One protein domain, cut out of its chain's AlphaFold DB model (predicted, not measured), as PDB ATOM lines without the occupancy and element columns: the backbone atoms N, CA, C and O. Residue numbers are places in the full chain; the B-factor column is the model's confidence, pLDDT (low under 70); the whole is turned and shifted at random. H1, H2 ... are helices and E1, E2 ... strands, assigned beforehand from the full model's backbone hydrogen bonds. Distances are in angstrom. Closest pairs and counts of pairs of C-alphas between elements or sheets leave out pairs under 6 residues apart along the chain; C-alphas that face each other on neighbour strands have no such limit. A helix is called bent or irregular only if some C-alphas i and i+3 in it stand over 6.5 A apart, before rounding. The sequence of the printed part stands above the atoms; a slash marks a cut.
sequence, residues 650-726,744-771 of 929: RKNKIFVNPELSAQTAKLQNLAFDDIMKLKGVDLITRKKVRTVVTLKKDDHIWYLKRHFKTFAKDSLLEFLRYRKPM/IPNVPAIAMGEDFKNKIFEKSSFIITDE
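AT A GLANCE: This is residues 650 to 726 and 744 to 771 of the 929 residues of an uncharacterized protein of Chlamydiae bacterium (UniProt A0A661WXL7). A twisted sheet of six strands makes the body, and the short helix H2 crosses over it. H1 sits at one end of the sheet, by the beginning of E5, and H3 at the opposite end, by the beginning of E6. The 105 printed residues run E1 H1 H2 E2 E3 E4 H3 E5 E6; the sheet's order is E1 E5 E6 E4 E3 E2, all antiparallel. The class is mixed, helices and strands; the whole is compact, with a radius of gyration of the C-alphas of 14.6 A and spans of 45 by 32 by 28 A.

IN THESE COORDINATES: E1 is residues 654 to 656, from C-alpha 654 at (-6.846, -40.632, 38.817). H1 is 658 to 664, irregular, with C-alphas 659 and 662 8.2 A apart; H2 is 672 to 677. E2 is 683 to 687, E3 690 to 697 (22.4 A), E4 700 to 708 (25.8 A) and H3 712 to 719. E5 is 749 to 757 (25.1 A); E6, 761 to 770 (27.8 A), bends by 52 degrees at residue 764 and ends at (-23.213, -39.099, 38.187).

HOW THE PARTS SIT: E2, E3 and E4 form a meander, each strand the antiparallel neighbour of the one before; N 687 and O 690 are 2.8 A apart, N 695 and O 702 2.8 A. E6 is the antiparallel neighbour of E4, with N 705 and O 767 within hydrogen-bond range at 2.9 A, and forms a hairpin with E5, with N 753 and O 766 within range at 3.0 A. Edge strand E1 pairs with E5, N 655 and O 752 at 2.8 A. H2 is on the sheet at a height of 8.5 A, only just over E5, with 3 of its C-alphas falling on that strand, and runs across the strands at 77 degrees to E5 on the local plane; its closest C-alphas to E5 are Phe 672 and Gly 753, 6.0 A. H1 is on the sheet but only just over none of its strands, with 2 of its C-alphas falling on E5; the closest C-alphas of H1 and E5 are Leu 660 and Ile 750, 6.8 A. H3 only grazes the sheet; Ser 715 and Phe 761 are its closest C-alphas to E6, 6.1 A. Every O i to N i+4 pair is within hydrogen-bond range in H2 and H3; in H1 1 of 3 is, beside 3 of 4 O i to N i+3 pairs.

THE WHOLE: The C-alphas farthest apart, Asp 699 and Leu 720, are 45.8 A apart. Residues 727 to 743 are not printed; C-alphas 726 and 744 are 23.0 A apart across the cut. Of the links printed whole, none is long. Mean pLDDT of the printed part is 80.7; residues 651, 661 to 668 and 709 to 724 are under 70.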
ATOM      1  N   ARG A 650      -5.119 -45.064  34.281       70.62
ATOM      2  CA  ARG A 650      -4.705 -44.105  35.315       70.62
ATOM      3  C   ARG A 650      -3.910 -42.952  34.702       70.62
ATOM      4  O   ARG A 650      -2.787 -43.171  34.256       70.62
ATOM      5  N   LYS A 651      -4.457 -41.734  34.746       68.38
ATOM      6  CA  LYS A 651      -3.799 -40.473  34.345       68.38
ATOM      7  C   LYS A 651      -3.743 -39.560  35.575       68.38
ATOM      8  O   LYS A 651      -4.690 -39.536  36.349       68.38
ATOM      9  N   ASN A 652      -2.619 -38.890  35.835       75.56
ATOM     10  CA  ASN A 652      -2.442 -37.961  36.972       75.56
ATOM     11  C   ASN A 652      -2.900 -38.507  38.351       75.56
ATOM     12  O   ASN A 652      -3.516 -37.807  39.152       75.56
ATOM     13  N   LYS A 653      -2.595 -39.788  38.624       78.88
ATOM     14  CA  LYS A 653      -3.059 -40.618  39.765       78.88
ATOM     15  C   LYS A 653      -4.558 -40.994  39.787       78.88
ATOM     16  O   LYS A 653      -4.911 -41.845  40.608       78.88
ATOM     17  N   ILE A 654      -5.386 -40.465  38.891       84.50
ATOM     18  CA  ILE A 654      -6.846 -40.632  38.817       84.50
ATOM     19  C   ILE A 654      -7.220 -41.770  37.852       84.50
ATOM     20  O   ILE A 654      -6.630 -41.908  36.782       84.50
ATOM     21  N   PHE A 655      -8.214 -42.575  38.225       84.94
ATOM     22  CA  PHE A 655      -8.950 -43.473  37.338       84.94
ATOM     23  C   PHE A 655     -10.172 -42.736  36.780       84.94
ATOM     24  O   PHE A 655     -10.944 -42.175  37.555       84.94
ATOM     25  N   VAL A 656     -10.370 -42.757  35.465       83.00
ATOM     26  CA  VAL A 656     -11.527 -42.150  34.779       83.00
ATOM     27  C   VAL A 656     -12.238 -43.244  33.992       83.00
ATOM     28  O   VAL A 656     -11.573 -44.138  33.474       83.00
ATOM     29  N   ASN A 657     -13.568 -43.205  33.919       83.50
ATOM     30  CA  ASN A 657     -14.336 -44.110  33.070       83.50
ATOM     31  C   ASN A 657     -14.334 -43.595  31.609       83.50
ATOM     32  O   ASN A 657     -14.979 -42.580  31.345       83.50
ATOM     33  N   PRO A 658     -13.638 -44.247  30.653       72.50
ATOM     34  CA  PRO A 658     -13.522 -43.768  29.268       72.50
ATOM     35  C   PRO A 658     -14.846 -43.821  28.491       72.50
ATOM     36  O   PRO A 658     -15.017 -43.082  27.527       72.50
ATOM     37  N   GLU A 659     -15.806 -44.627  28.951       70.38
ATOM     38  CA  GLU A 659     -17.188 -44.649  28.455       70.38
ATOM     39  C   GLU A 659     -17.887 -43.286  28.614       70.38
ATOM     40  O   GLU A 659     -18.777 -42.953  27.848       70.38
ATOM     41  N   LEU A 660     -17.436 -42.464  29.569       72.31
ATOM     42  CA  LEU A 660     -17.925 -41.105  29.815       72.31
ATOM     43  C   LEU A 660     -16.848 -40.066  29.443       72.31
ATOM     44  O   LEU A 660     -16.732 -39.005  30.061       72.31
ATOM     45  N   SER A 661     -16.002 -40.378  28.455       63.88
ATOM     46  CA  SER A 661     -14.861 -39.547  28.038       63.88
ATOM     47  C   SER A 661     -15.270 -38.133  27.614       63.88
ATOM     48  O   SER A 661     -14.662 -37.174  28.089       63.88
ATOM     49  N   ALA A 662     -16.338 -37.992  26.821       62.06
ATOM     50  CA  ALA A 662     -16.883 -36.694  26.410       62.06
ATOM     51  C   ALA A 662     -17.296 -35.824  27.617       62.06
ATOM     52  O   ALA A 662     -16.883 -34.671  27.745       62.06
ATOM     53  N   GLN A 663     -18.027 -36.407  28.573       66.00
ATOM     54  CA  GLN A 663     -18.429 -35.720  29.805       66.00
ATOM     55  C   GLN A 663     -17.221 -35.352  30.688       66.00
ATOM     56  O   GLN A 663     -17.214 -34.291  31.320       66.00
ATOM     57  N   THR A 664     -16.183 -36.197  30.705       67.75
ATOM     58  CA  THR A 664     -15.020 -36.093  31.606       67.75
ATOM     59  C   THR A 664     -13.806 -35.353  31.047       67.75
ATOM     60  O   THR A 664     -12.842 -35.189  31.790       67.75
ATOM     61  N   ALA A 665     -13.819 -34.862  29.804       68.31
ATOM     62  CA  ALA A 665     -12.649 -34.251  29.156       68.31
ATOM     63  C   ALA A 665     -11.916 -33.201  30.028       68.31
ATOM     64  O   ALA A 665     -10.699 -33.276  30.190       68.31
ATOM     65  N   LYS A 666     -12.653 -32.293  30.693       67.38
ATOM     66  CA  LYS A 666     -12.075 -31.316  31.645       67.38
ATOM     67  C   LYS A 666     -11.437 -31.986  32.880       67.38
ATOM     68  O   LYS A 666     -10.355 -31.585  33.297       67.38
ATOM     69  N   LEU A 667     -12.049 -33.039  33.438       69.81
ATOM     70  CA  LEU A 667     -11.499 -33.799  34.578       69.81
ATOM     71  C   LEU A 667     -10.230 -34.584  34.213       69.81
ATOM     72  O   LEU A 667      -9.367 -34.769  35.067       69.81
ATOM     73  N   GLN A 668     -10.092 -35.036  32.963       68.06
ATOM     74  CA  GLN A 668      -8.926 -35.803  32.505       68.06
ATOM     75  C   GLN A 668      -7.625 -34.985  32.473       68.06
ATOM     76  O   GLN A 668      -6.552 -35.572  32.312       68.06
ATOM     77  N   ASN A 669      -7.696 -33.659  32.600       75.25
ATOM     78  CA  ASN A 669      -6.529 -32.776  32.628       75.25
ATOM     79  C   ASN A 669      -6.157 -32.306  34.044       75.25
ATOM     80  O   ASN A 669      -5.028 -31.871  34.248       75.25
ATOM     81  N   LEU A 670      -7.047 -32.467  35.028       80.88
ATOM     82  CA  LEU A 670      -6.763 -32.156  36.432       80.88
ATOM     83  C   LEU A 670      -5.853 -33.213  37.078       80.88
ATOM     84  O   LEU A 670      -5.790 -34.370  36.645       80.88
ATOM     85  N   ALA A 671      -5.154 -32.831  38.146       86.88
ATOM     86  CA  ALA A 671      -4.458 -33.752  39.032       86.88
ATOM     87  C   ALA A 671      -5.326 -34.151  40.236       86.88
ATOM     88  O   ALA A 671      -6.350 -33.541  40.554       86.88
ATOM     89  N   PHE A 672      -4.901 -35.211  40.930       89.44
ATOM     90  CA  PHE A 672      -5.574 -35.717  42.130       89.44
ATOM     91  C   PHE A 672      -5.846 -34.625  43.176       89.44
ATOM     92  O   PHE A 672      -6.949 -34.548  43.719       89.44
ATOM     93  N   ASP A 673      -4.845 -33.789  43.455       89.06
ATOM     94  CA  ASP A 673      -4.922 -32.769  44.499       89.06
ATOM     95  C   ASP A 673      -5.857 -31.604  44.120       89.06
ATOM     96  O   ASP A 673      -6.472 -31.014  45.009       89.06
ATOM     97  N   ASP A 674      -6.057 -31.330  42.826       90.06
ATOM     98  CA  ASP A 674      -6.992 -30.301  42.343       90.06
ATOM     99  C   ASP A 674      -8.441 -30.730  42.590       90.06
ATOM    100  O   ASP A 674      -9.230 -29.993  43.184       90.06
ATOM    101  N   ILE A 675      -8.777 -31.977  42.230       89.75
ATOM    102  CA  ILE A 675     -10.116 -32.543  42.459       89.75
ATOM    103  C   ILE A 675     -10.429 -32.621  43.961       89.75
ATOM    104  O   ILE A 675     -11.552 -32.340  44.381       89.75
ATOM    105  N   MET A 676      -9.436 -32.937  44.800       91.06
ATOM    106  CA  MET A 676      -9.607 -32.924  46.258       91.06
ATOM    107  C   MET A 676      -9.946 -31.528  46.811       91.06
ATOM    108  O   MET A 676     -10.672 -31.449  47.809       91.06
ATOM    109  N   LYS A 677      -9.465 -30.450  46.173       91.19
ATOM    110  CA  LYS A 677      -9.669 -29.045  46.575       91.19
ATOM    111  C   LYS A 677     -10.966 -28.411  46.054       91.19
ATOM    112  O   LYS A 677     -11.363 -27.385  46.601       91.19
ATOM    113  N   LEU A 678     -11.647 -28.998  45.063       90.06
ATOM    114  CA  LEU A 678     -12.906 -28.460  44.518       90.06
ATOM    115  C   LEU A 678     -13.913 -28.140  45.637       90.06
ATOM    116  O   LEU A 678     -14.242 -29.010  46.449       90.06
ATOM    117  N   LYS A 679     -14.413 -26.899  45.693       84.62
ATOM    118  CA  LYS A 679     -15.375 -26.485  46.733       84.62
ATOM    119  C   LYS A 679     -16.675 -27.295  46.627       84.62
ATOM    120  O   LYS A 679     -17.090 -27.892  47.620       84.62
ATOM    121  N   GLY A 680     -17.196 -27.427  45.407       86.06
ATOM    122  CA  GLY A 680     -18.545 -27.922  45.137       86.06
ATOM    123  C   GLY A 680     -19.551 -26.777  45.047       86.06
ATOM    124  O   GLY A 680     -19.200 -25.642  45.368       86.06
ATOM    125  N   VAL A 681     -20.765 -27.083  44.592       86.75
ATOM    126  CA  VAL A 681     -21.906 -26.156  44.621       86.75
ATOM    127  C   VAL A 681     -22.605 -26.300  45.975       86.75
ATOM    128  O   VAL A 681     -22.495 -25.419  46.821       86.75
ATOM    129  N   ASP A 682     -23.178 -27.474  46.246       87.25
ATOM    130  CA  ASP A 682     -23.955 -27.758  47.456       87.25
ATOM    131  C   ASP A 682     -23.218 -28.717  48.395       87.25
ATOM    132  O   ASP A 682     -22.624 -29.720  47.977       87.25
ATOM    133  N   LEU A 683     -23.304 -28.459  49.702       87.00
ATOM    134  CA  LEU A 683     -22.750 -29.328  50.739       87.00
ATOM    135  C   LEU A 683     -23.786 -30.355  51.219       87.00
ATOM    136  O   LEU A 683     -24.479 -30.148  52.209       87.00
ATOM    137  N   ILE A 684     -23.827 -31.517  50.564       86.25
ATOM    138  CA  ILE A 684     -24.760 -32.607  50.901       86.25
ATOM    139  C   ILE A 684     -24.463 -33.235  52.272       86.25
ATOM    140  O   ILE A 684     -25.367 -33.631  53.004       86.25
ATOM    141  N   THR A 685     -23.188 -33.415  52.636       83.06
ATOM    142  CA  THR A 685     -22.815 -33.991  53.943       83.06
ATOM    143  C   THR A 685     -21.387 -33.630  54.336       83.06
ATOM    144  O   THR A 685     -20.444 -33.893  53.586       83.06
ATOM    145  N   ARG A 686     -21.193 -33.166  55.578       81.06
ATOM    146  CA  ARG A 686     -19.876 -32.997  56.212       81.06
ATOM    147  C   ARG A 686     -19.763 -33.875  57.461       81.06
ATOM    148  O   ARG A 686     -20.551 -33.758  58.389       81.06
ATOM    149  N   LYS A 687     -18.772 -34.768  57.491       80.88
ATOM    150  CA  LYS A 687     -18.376 -35.590  58.648       80.88
ATOM    151  C   LYS A 687     -16.867 -35.445  58.857       80.88
ATOM    152  O   LYS A 687     -16.144 -35.169  57.903       80.88
ATOM    153  N   LYS A 688     -16.367 -35.711  60.072       74.38
ATOM    154  CA  LYS A 688     -14.947 -35.524  60.464       74.38
ATOM    155  C   LYS A 688     -13.906 -36.123  59.492       74.38
ATOM    156  O   LYS A 688     -12.789 -35.627  59.427       74.38
ATOM    157  N   VAL A 689     -14.266 -37.179  58.751       82.38
ATOM    158  CA  VAL A 689     -13.385 -37.913  57.814       82.38
ATOM    159  C   VAL A 689     -13.980 -38.118  56.407       82.38
ATOM    160  O   VAL A 689     -13.384 -38.816  55.588       82.38
ATOM    161  N   ARG A 690     -15.161 -37.552  56.110       88.12
ATOM    162  CA  ARG A 690     -15.844 -37.693  54.808       88.12
ATOM    163  C   ARG A 690     -16.629 -36.427  54.471       88.12
ATOM    164  O   ARG A 690     -17.407 -35.963  55.302       88.12
ATOM    165  N   THR A 691     -16.498 -35.931  53.246       91.88
ATOM    166  CA  THR A 691     -17.388 -34.898  52.693       91.88
ATOM    167  C   THR A 691     -18.071 -35.399  51.427       91.88
ATOM    168  O   THR A 691     -17.539 -36.257  50.721       91.88
ATOM    169  N   VAL A 692     -19.274 -34.899  51.165       92.44
ATOM    170  CA  VAL A 692     -20.015 -35.109  49.919       92.44
ATOM    171  C   VAL A 692     -20.505 -33.747  49.457       92.44
ATOM    172  O   VAL A 692     -21.170 -33.057  50.232       92.44
ATOM    173  N   VAL A 693     -20.147 -33.368  48.233       94.00
ATOM    174  CA  VAL A 693     -20.584 -32.123  47.589       94.00
ATOM    175  C   VAL A 693     -21.086 -32.407  46.177       94.00
ATOM    176  O   VAL A 693     -20.649 -33.387  45.564       94.00
ATOM    177  N   THR A 694     -21.973 -31.564  45.660       93.00
ATOM    178  CA  THR A 694     -22.337 -31.567  44.238       93.00
ATOM    179  C   THR A 694     -21.296 -30.798  43.417       93.00
ATOM    180  O   THR A 694     -20.631 -29.881  43.901       93.00
ATOM    181  N   LEU A 695     -21.136 -31.184  42.156       90.62
ATOM    182  CA  LEU A 695     -20.458 -30.431  41.109       90.62
ATOM    183  C   LEU A 695     -21.475 -30.260  39.983       90.62
ATOM    184  O   LEU A 695     -21.984 -31.265  39.491       90.62
ATOM    185  N   LYS A 696     -21.759 -29.026  39.565       85.62
ATOM    186  CA  LYS A 696     -22.553 -28.768  38.361       85.62
ATOM    187  C   LYS A 696     -21.603 -28.570  37.183       85.62
ATOM    188  O   LYS A 696     -20.667 -27.775  37.277       85.62
ATOM    189  N   LYS A 697     -21.821 -29.301  36.093       75.19
ATOM    190  CA  LYS A 697     -21.128 -29.112  34.817       75.19
ATOM    191  C   LYS A 697     -22.156 -29.258  33.706       75.19
ATOM    192  O   LYS A 697     -22.681 -30.350  33.512       75.19
ATOM    193  N   ASP A 698     -22.393 -28.176  32.974       76.81
ATOM    194  CA  ASP A 698     -23.415 -28.134  31.927       76.81
ATOM    195  C   ASP A 698     -24.770 -28.588  32.548       76.81
ATOM    196  O   ASP A 698     -25.066 -28.216  33.691       76.81
ATOM    197  N   ASP A 699     -25.544 -29.451  31.883       75.31
ATOM    198  CA  ASP A 699     -26.777 -30.051  32.434       75.31
ATOM    199  C   ASP A 699     -26.550 -31.298  33.316       75.31
ATOM    200  O   ASP A 699     -27.475 -32.086  33.546       75.31
ATOM    201  N   HIS A 700     -25.330 -31.536  33.804       81.00
ATOM    202  CA  HIS A 700     -25.003 -32.676  34.667       81.00
ATOM    203  C   HIS A 700     -24.670 -32.243  36.097       81.00
ATOM    204  O   HIS A 700     -23.874 -31.328  36.334       81.00
ATOM    205  N   ILE A 701     -25.243 -32.964  37.061       88.81
ATOM    206  CA  ILE A 701     -24.912 -32.870  38.482       88.81
ATOM    207  C   ILE A 701     -24.113 -34.119  38.849       88.81
ATOM    208  O   ILE A 701     -24.556 -35.241  38.627       88.81
ATOM    209  N   TRP A 702     -22.928 -33.944  39.424       92.12
ATOM    210  CA  TRP A 702     -22.090 -35.042  39.905       92.12
ATOM    211  C   TRP A 702     -21.904 -34.967  41.418       92.12
ATOM    212  O   TRP A 702     -21.702 -33.892  41.977       92.12
ATOM    213  N   TYR A 703     -21.859 -36.114  42.089       93.19
ATOM    214  CA  TYR A 703     -21.546 -36.201  43.514       93.19
ATOM    215  C   TYR A 703     -20.066 -36.521  43.732       93.19
ATOM    216  O   TYR A 703     -19.621 -37.649  43.507       93.19
ATOM    217  N   LEU A 704     -19.310 -35.547  44.243       94.38
ATOM    218  CA  LEU A 704     -17.927 -35.711  44.687       94.38
ATOM    219  C   LEU A 704     -17.901 -36.139  46.163       94.38
ATOM    220  O   LEU A 704     -18.112 -35.336  47.077       94.38
ATOM    221  N   LYS A 705     -17.602 -37.418  46.405       94.44
ATOM    222  CA  LYS A 705     -17.415 -38.005  47.741       94.44
ATOM    223  C   LYS A 705     -15.917 -38.050  48.051       94.44
ATOM    224  O   LYS A 705     -15.175 -38.756  47.373       94.44
ATOM    225  N   ARG A 706     -15.463 -37.315  49.070       93.69
ATOM    226  CA  ARG A 706     -14.055 -37.256  49.515       93.69
ATOM    227  C   ARG A 706     -13.885 -37.928  50.872       93.69
ATOM    228  O   ARG A 706     -14.713 -37.740  51.765       93.69
ATOM    229  N   HIS A 707     -12.787 -38.651  51.046       91.31
ATOM    230  CA  HIS A 707     -12.391 -39.329  52.278       91.31
ATOM    231  C   HIS A 707     -11.008 -38.843  52.726       91.31
ATOM    232  O   HIS A 707     -10.113 -38.646  51.904       91.31
ATOM    233  N   PHE A 708     -10.827 -38.667  54.036       86.12
ATOM    234  CA  PHE A 708      -9.601 -38.134  54.633       86.12
ATOM    235  C   PHE A 708      -9.186 -38.958  55.857       86.12
ATOM    236  O   PHE A 708     -10.037 -39.277  56.687       86.12
ATOM    237  N   LYS A 709      -7.881 -39.244  56.008       68.88
ATOM    238  CA  LYS A 709      -7.264 -39.833  57.218       68.88
ATOM    239  C   LYS A 709      -8.038 -41.040  57.783       68.88
ATOM    240  O   LYS A 709      -8.494 -41.035  58.928       68.88
ATOM    241  N   THR A 710      -8.224 -42.074  56.969       60.75
ATOM    242  CA  THR A 710      -9.020 -43.254  57.340       60.75
ATOM    243  C   THR A 710      -8.320 -44.096  58.416       60.75
ATOM    244  O   THR A 710      -7.094 -44.172  58.463       60.75
ATOM    245  N   PHE A 711      -9.094 -44.730  59.305       56.38
ATOM    246  CA  PHE A 711      -8.578 -45.472  60.463       56.38
ATOM    247  C   PHE A 711      -7.511 -46.515  60.084       56.38
ATOM    248  O   PHE A 711      -7.801 -47.528  59.445       56.38
ATOM    249  N   ALA A 712      -6.290 -46.325  60.598       58.88
ATOM    250  CA  ALA A 712      -5.143 -47.205  60.360       58.88
ATOM    251  C   ALA A 712      -5.409 -48.687  60.703       58.88
ATOM    252  O   ALA A 712      -4.823 -49.573  60.082       58.88
ATOM    253  N   LYS A 713      -6.323 -48.962  61.647       61.59
ATOM    254  CA  LYS A 713      -6.692 -50.319  62.089       61.59
ATOM    255  C   LYS A 713      -7.210 -51.203  60.945       61.59
ATOM    256  O   LYS A 713      -6.794 -52.353  60.854       61.59
ATOM    257  N   ASP A 714      -8.056 -50.683  60.053       61.16
ATOM    258  CA  ASP A 714      -8.606 -51.477  58.942       61.16
ATOM    259  C   ASP A 714      -7.560 -51.735  57.843       61.16
ATOM    260  O   ASP A 714      -7.488 -52.840  57.302       61.16
ATOM    261  N   SER A 715      -6.695 -50.752  57.565       64.06
ATOM    262  CA  SER A 715      -5.575 -50.911  56.622       64.06
ATOM    263  C   SER A 715      -4.553 -51.939  57.124       64.06
ATOM    264  O   SER A 715      -4.125 -52.812  56.369       64.06
ATOM    265  N   LEU A 716      -4.223 -51.892  58.420       62.91
ATOM    266  CA  LEU A 716      -3.344 -52.858  59.080       62.91
ATOM    267  C   LEU A 716      -3.954 -54.270  59.092       62.91
ATOM    268  O   LEU A 716      -3.248 -55.241  58.837       62.91
ATOM    269  N   LEU A 717      -5.265 -54.402  59.325       65.06
ATOM    270  CA  LEU A 717      -5.960 -55.694  59.326       65.06
ATOM    271  C   LEU A 717      -5.995 -56.380  57.954       65.06
ATOM    272  O   LEU A 717      -5.930 -57.608  57.907       65.06
ATOM    273  N   GLU A 718      -6.110 -55.644  56.846       63.16
ATOM    274  CA  GLU A 718      -5.994 -56.248  55.508       63.16
ATOM    275  C   GLU A 718      -4.527 -56.552  55.147       63.16
ATOM    276  O   GLU A 718      -4.257 -57.623  54.601       63.16
ATOM    277  N   PHE A 719      -3.569 -55.707  55.552       64.00
ATOM    278  CA  PHE A 719      -2.134 -55.986  55.392       64.00
ATOM    279  C   PHE A 719      -1.701 -57.268  56.129       64.00
ATOM    280  O   PHE A 719      -1.106 -58.154  55.519       64.00
ATOM    281  N   LEU A 720      -2.104 -57.438  57.396       67.06
ATOM    282  CA  LEU A 720      -1.882 -58.657  58.196       67.06
ATOM    283  C   LEU A 720      -2.589 -59.908  57.633       67.06
ATOM    284  O   LEU A 720      -2.308 -61.026  58.056       67.06
ATOM    285  N   ARG A 721      -3.507 -59.744  56.670       66.25
ATOM    286  CA  ARG A 721      -4.143 -60.835  55.907       66.25
ATOM    287  C   ARG A 721      -3.481 -61.073  54.546       66.25
ATOM    288  O   ARG A 721      -4.076 -61.739  53.698       66.25
ATOM    289  N   TYR A 722      -2.289 -60.515  54.322       61.72
ATOM    290  CA  TYR A 722      -1.555 -60.543  53.052       61.72
ATOM    291  C   TYR A 722      -2.353 -59.973  51.866       61.72
ATOM    292  O   TYR A 722      -2.200 -60.399  50.719       61.72
ATOM    293  N   ARG A 723      -3.224 -58.990  52.128       62.66
ATOM    294  CA  ARG A 723      -4.000 -58.273  51.109       62.66
ATOM    295  C   ARG A 723      -3.516 -56.837  51.000       62.66
ATOM    296  O   ARG A 723      -3.127 -56.219  51.985       62.66
ATOM    297  N   LYS A 724      -3.563 -56.286  49.785       67.38
ATOM    298  CA  LYS A 724      -3.298 -54.857  49.594       67.38
ATOM    299  C   LYS A 724      -4.433 -54.056  50.245       67.38
ATOM    300  O   LYS A 724      -5.590 -54.348  49.933       67.38
ATOM    301  N   PRO A 725      -4.138 -53.073  51.115       71.50
ATOM    302  CA  PRO A 725      -5.160 -52.172  51.620       71.50
ATOM    303  C   PRO A 725      -5.776 -51.387  50.456       71.50
ATOM    304  O   PRO A 725      -5.124 -51.121  49.446       71.50
ATOM    305  N   MET A 726      -7.056 -51.055  50.590       80.88
ATOM    306  CA  MET A 726      -7.845 -50.348  49.584       80.88
ATOM    307  C   MET A 726      -8.504 -49.138  50.227       80.88
ATOM    308  O   MET A 726      -8.979 -49.238  51.359       80.88
ATOM    309  N   ILE A 744     -27.039 -55.326  37.976       93.62
ATOM    310  CA  ILE A 744     -27.848 -54.616  38.972       93.62
ATOM    311  C   ILE A 744     -27.665 -53.110  38.714       93.62
ATOM    312  O   ILE A 744     -26.525 -52.644  38.791       93.62
ATOM    313  N   PRO A 745     -28.734 -52.351  38.405       93.50
ATOM    314  CA  PRO A 745     -28.629 -50.907  38.214       93.50
ATOM    315  C   PRO A 745     -28.095 -50.213  39.472       93.50
ATOM    316  O   PRO A 745     -28.377 -50.625  40.600       93.50
ATOM    317  N   ASN A 746     -27.275 -49.188  39.275       94.31
ATOM    318  CA  ASN A 746     -26.596 -48.428  40.324       94.31
ATOM    319  C   ASN A 746     -26.114 -47.077  39.756       94.31
ATOM    320  O   ASN A 746     -26.342 -46.798  38.582       94.31
ATOM    321  N   VAL A 747     -25.486 -46.239  40.584       91.00
ATOM    322  CA  VAL A 747     -24.967 -44.919  40.173       91.00
ATOM    323  C   VAL A 747     -23.820 -45.031  39.150       91.00
ATOM    324  O   VAL A 747     -22.865 -45.772  39.401       91.00
ATOM    325  N   PRO A 748     -23.842 -44.277  38.032       87.81
ATOM    326  CA  PRO A 748     -22.722 -44.242  37.096       87.81
ATOM    327  C   PRO A 748     -21.449 -43.714  37.768       87.81
ATOM    328  O   PRO A 748     -21.457 -42.691  38.451       87.81
ATOM    329  N   ALA A 749     -20.332 -44.414  37.573       89.81
ATOM    330  CA  ALA A 749     -19.027 -44.000  38.075       89.81
ATOM    331  C   ALA A 749     -18.287 -43.148  37.034       89.81
ATOM    332  O   ALA A 749     -18.007 -43.623  35.930       89.81
ATOM    333  N   ILE A 750     -17.932 -41.917  37.416       89.25
ATOM    334  CA  ILE A 750     -17.233 -40.939  36.570       89.25
ATOM    335  C   ILE A 750     -15.714 -41.091  36.729       89.25
ATOM    336  O   ILE A 750     -14.999 -41.427  35.784       89.25
ATOM    337  N   ALA A 751     -15.213 -40.864  37.947       90.00
ATOM    338  CA  ALA A 751     -13.784 -40.869  38.258       90.00
ATOM    339  C   ALA A 751     -13.496 -41.248  39.721       90.00
ATOM    340  O   ALA A 751     -14.365 -41.157  40.587       90.00
ATOM    341  N   MET A 752     -12.255 -41.636  40.014       92.12
ATOM    342  CA  MET A 752     -11.761 -41.884  41.371       92.12
ATOM    343  C   MET A 752     -10.264 -41.609  41.478       92.12
ATOM    344  O   MET A 752      -9.487 -42.028  40.624       92.12
ATOM    345  N   GLY A 753      -9.839 -41.009  42.584       90.56
ATOM    346  CA  GLY A 753      -8.438 -40.936  42.977       90.56
ATOM    347  C   GLY A 753      -8.175 -41.567  44.343       90.56
ATOM    348  O   GLY A 753      -9.041 -41.563  45.215       90.56
ATOM    349  N   GLU A 754      -6.952 -42.052  44.559       90.56
ATOM    350  CA  GLU A 754      -6.471 -42.500  45.873       90.56
ATOM    351  C   GLU A 754      -4.982 -42.166  46.077       90.56
ATOM    352  O   GLU A 754      -4.160 -42.356  45.172       90.56
ATOM    353  N   ASP A 755      -4.636 -41.690  47.279       87.94
ATOM    354  CA  ASP A 755      -3.272 -41.379  47.722       87.94
ATOM    355  C   ASP A 755      -2.987 -42.067  49.073       87.94
ATOM    356  O   ASP A 755      -3.776 -42.007  50.023       87.94
ATOM    357  N   PHE A 756      -1.843 -42.750  49.157       83.38
ATOM    358  CA  PHE A 756      -1.468 -43.601  50.291       83.38
ATOM    359  C   PHE A 756      -0.125 -43.179  50.884       83.38
ATOM    360  O   PHE A 756       0.891 -43.167  50.185       83.38
ATOM    361  N   LYS A 757      -0.077 -42.964  52.204       79.81
ATOM    362  CA  LYS A 757       1.188 -42.845  52.938       79.81
ATOM    363  C   LYS A 757       1.830 -44.231  53.059       79.81
ATOM    364  O   LYS A 757       1.177 -45.208  53.434       79.81
ATOM    365  N   ASN A 758       3.113 -44.319  52.708       76.19
ATOM    366  CA  ASN A 758       3.936 -45.534  52.756       76.19
ATOM    367  C   ASN A 758       3.310 -46.754  52.039       76.19
ATOM    368  O   ASN A 758       3.586 -47.891  52.402       76.19
ATOM    369  N   LYS A 759       2.450 -46.529  51.027       74.62
ATOM    370  CA  LYS A 759       1.681 -47.559  50.287       74.62
ATOM    371  C   LYS A 759       0.729 -48.422  51.146       74.62
ATOM    372  O   LYS A 759       0.185 -49.393  50.625       74.62
ATOM    373  N   ILE A 760       0.522 -48.086  52.423       71.31
ATOM    374  CA  ILE A 760      -0.262 -48.892  53.379       71.31
ATOM    375  C   ILE A 760      -1.444 -48.103  53.953       71.31
ATOM    376  O   ILE A 760      -2.544 -48.639  54.034       71.31
ATOM    377  N   PHE A 761      -1.247 -46.836  54.326       77.88
ATOM    378  CA  PHE A 761      -2.265 -46.043  55.022       77.88
ATOM    379  C   PHE A 761      -2.947 -45.053  54.074       77.88
ATOM    380  O   PHE A 761      -2.269 -44.243  53.440       77.88
ATOM    381  N   GLU A 762      -4.279 -45.097  53.981       84.12
ATOM    382  CA  GLU A 762      -5.065 -44.139  53.188       84.12
ATOM    383  C   GLU A 762      -4.886 -42.716  53.750       84.12
ATOM    384  O   GLU A 762      -5.292 -42.416  54.875       84.12
ATOM    385  N   LYS A 763      -4.265 -41.828  52.962       85.88
ATOM    386  CA  LYS A 763      -4.118 -40.404  53.299       85.88
ATOM    387  C   LYS A 763      -5.395 -39.663  52.905       85.88
ATOM    388  O   LYS A 763      -6.005 -38.986  53.738       85.88
ATOM    389  N   SER A 764      -5.803 -39.844  51.654       90.06
ATOM    390  CA  SER A 764      -7.029 -39.299  51.080       90.06
ATOM    391  C   SER A 764      -7.461 -40.094  49.846       90.06
ATOM    392  O   SER A 764      -6.638 -40.666  49.129       90.06
ATOM    393  N   SER A 765      -8.762 -40.108  49.578       92.81
ATOM    394  CA  SER A 765      -9.328 -40.642  48.337       92.81
ATOM    395  C   SER A 765     -10.605 -39.900  47.954       92.81
ATOM    396  O   SER A 765     -11.221 -39.233  48.791       92.81
ATOM    397  N   PHE A 766     -11.013 -40.009  46.693       93.94
ATOM    398  CA  PHE A 766     -12.302 -39.501  46.235       93.94
ATOM    399  C   PHE A 766     -12.938 -40.428  45.205       93.94
ATOM    400  O   PHE A 766     -12.237 -41.111  44.461       93.94
ATOM    401  N   ILE A 767     -14.264 -40.386  45.113       94.00
ATOM    402  CA  ILE A 767     -15.038 -40.928  43.996       94.00
ATOM    403  C   ILE A 767     -16.031 -39.862  43.514       94.00
ATOM    404  O   ILE A 767     -16.641 -39.162  44.323       94.00
ATOM    405  N   ILE A 768     -16.164 -39.736  42.196       93.12
ATOM    406  CA  ILE A 768     -17.173 -38.925  41.514       93.12
ATOM    407  C   ILE A 768     -18.167 -39.894  40.872       93.12
ATOM    408  O   ILE A 768     -17.770 -40.769  40.093       93.12
ATOM    409  N   THR A 769     -19.447 -39.744  41.199       93.19
ATOM    410  CA  THR A 769     -20.557 -40.473  40.568       93.19
ATOM    411  C   THR A 769     -21.529 -39.496  39.922       93.19
ATOM    412  O   THR A 769     -21.723 -38.410  40.464       93.19
ATOM    413  N   ASP A 770     -22.145 -39.887  38.812       90.69
ATOM    414  CA  ASP A 770     -23.213 -39.099  38.187       90.69
ATOM    415  C   ASP A 770     -24.461 -39.079  39.082       90.69
ATOM    416  O   ASP A 770     -24.641 -39.950  39.948       90.69
ATOM    417  N   GLU A 771     -25.324 -38.095  38.875       90.06
ATOM    418  CA  GLU A 771     -26.660 -38.080  39.459       90.06
ATOM    419  C   GLU A 771     -27.567 -39.105  38.763       90.06
ATOM    420  O   GLU A 771     -27.557 -39.273  37.543       90.06
TER     421      GLU A 771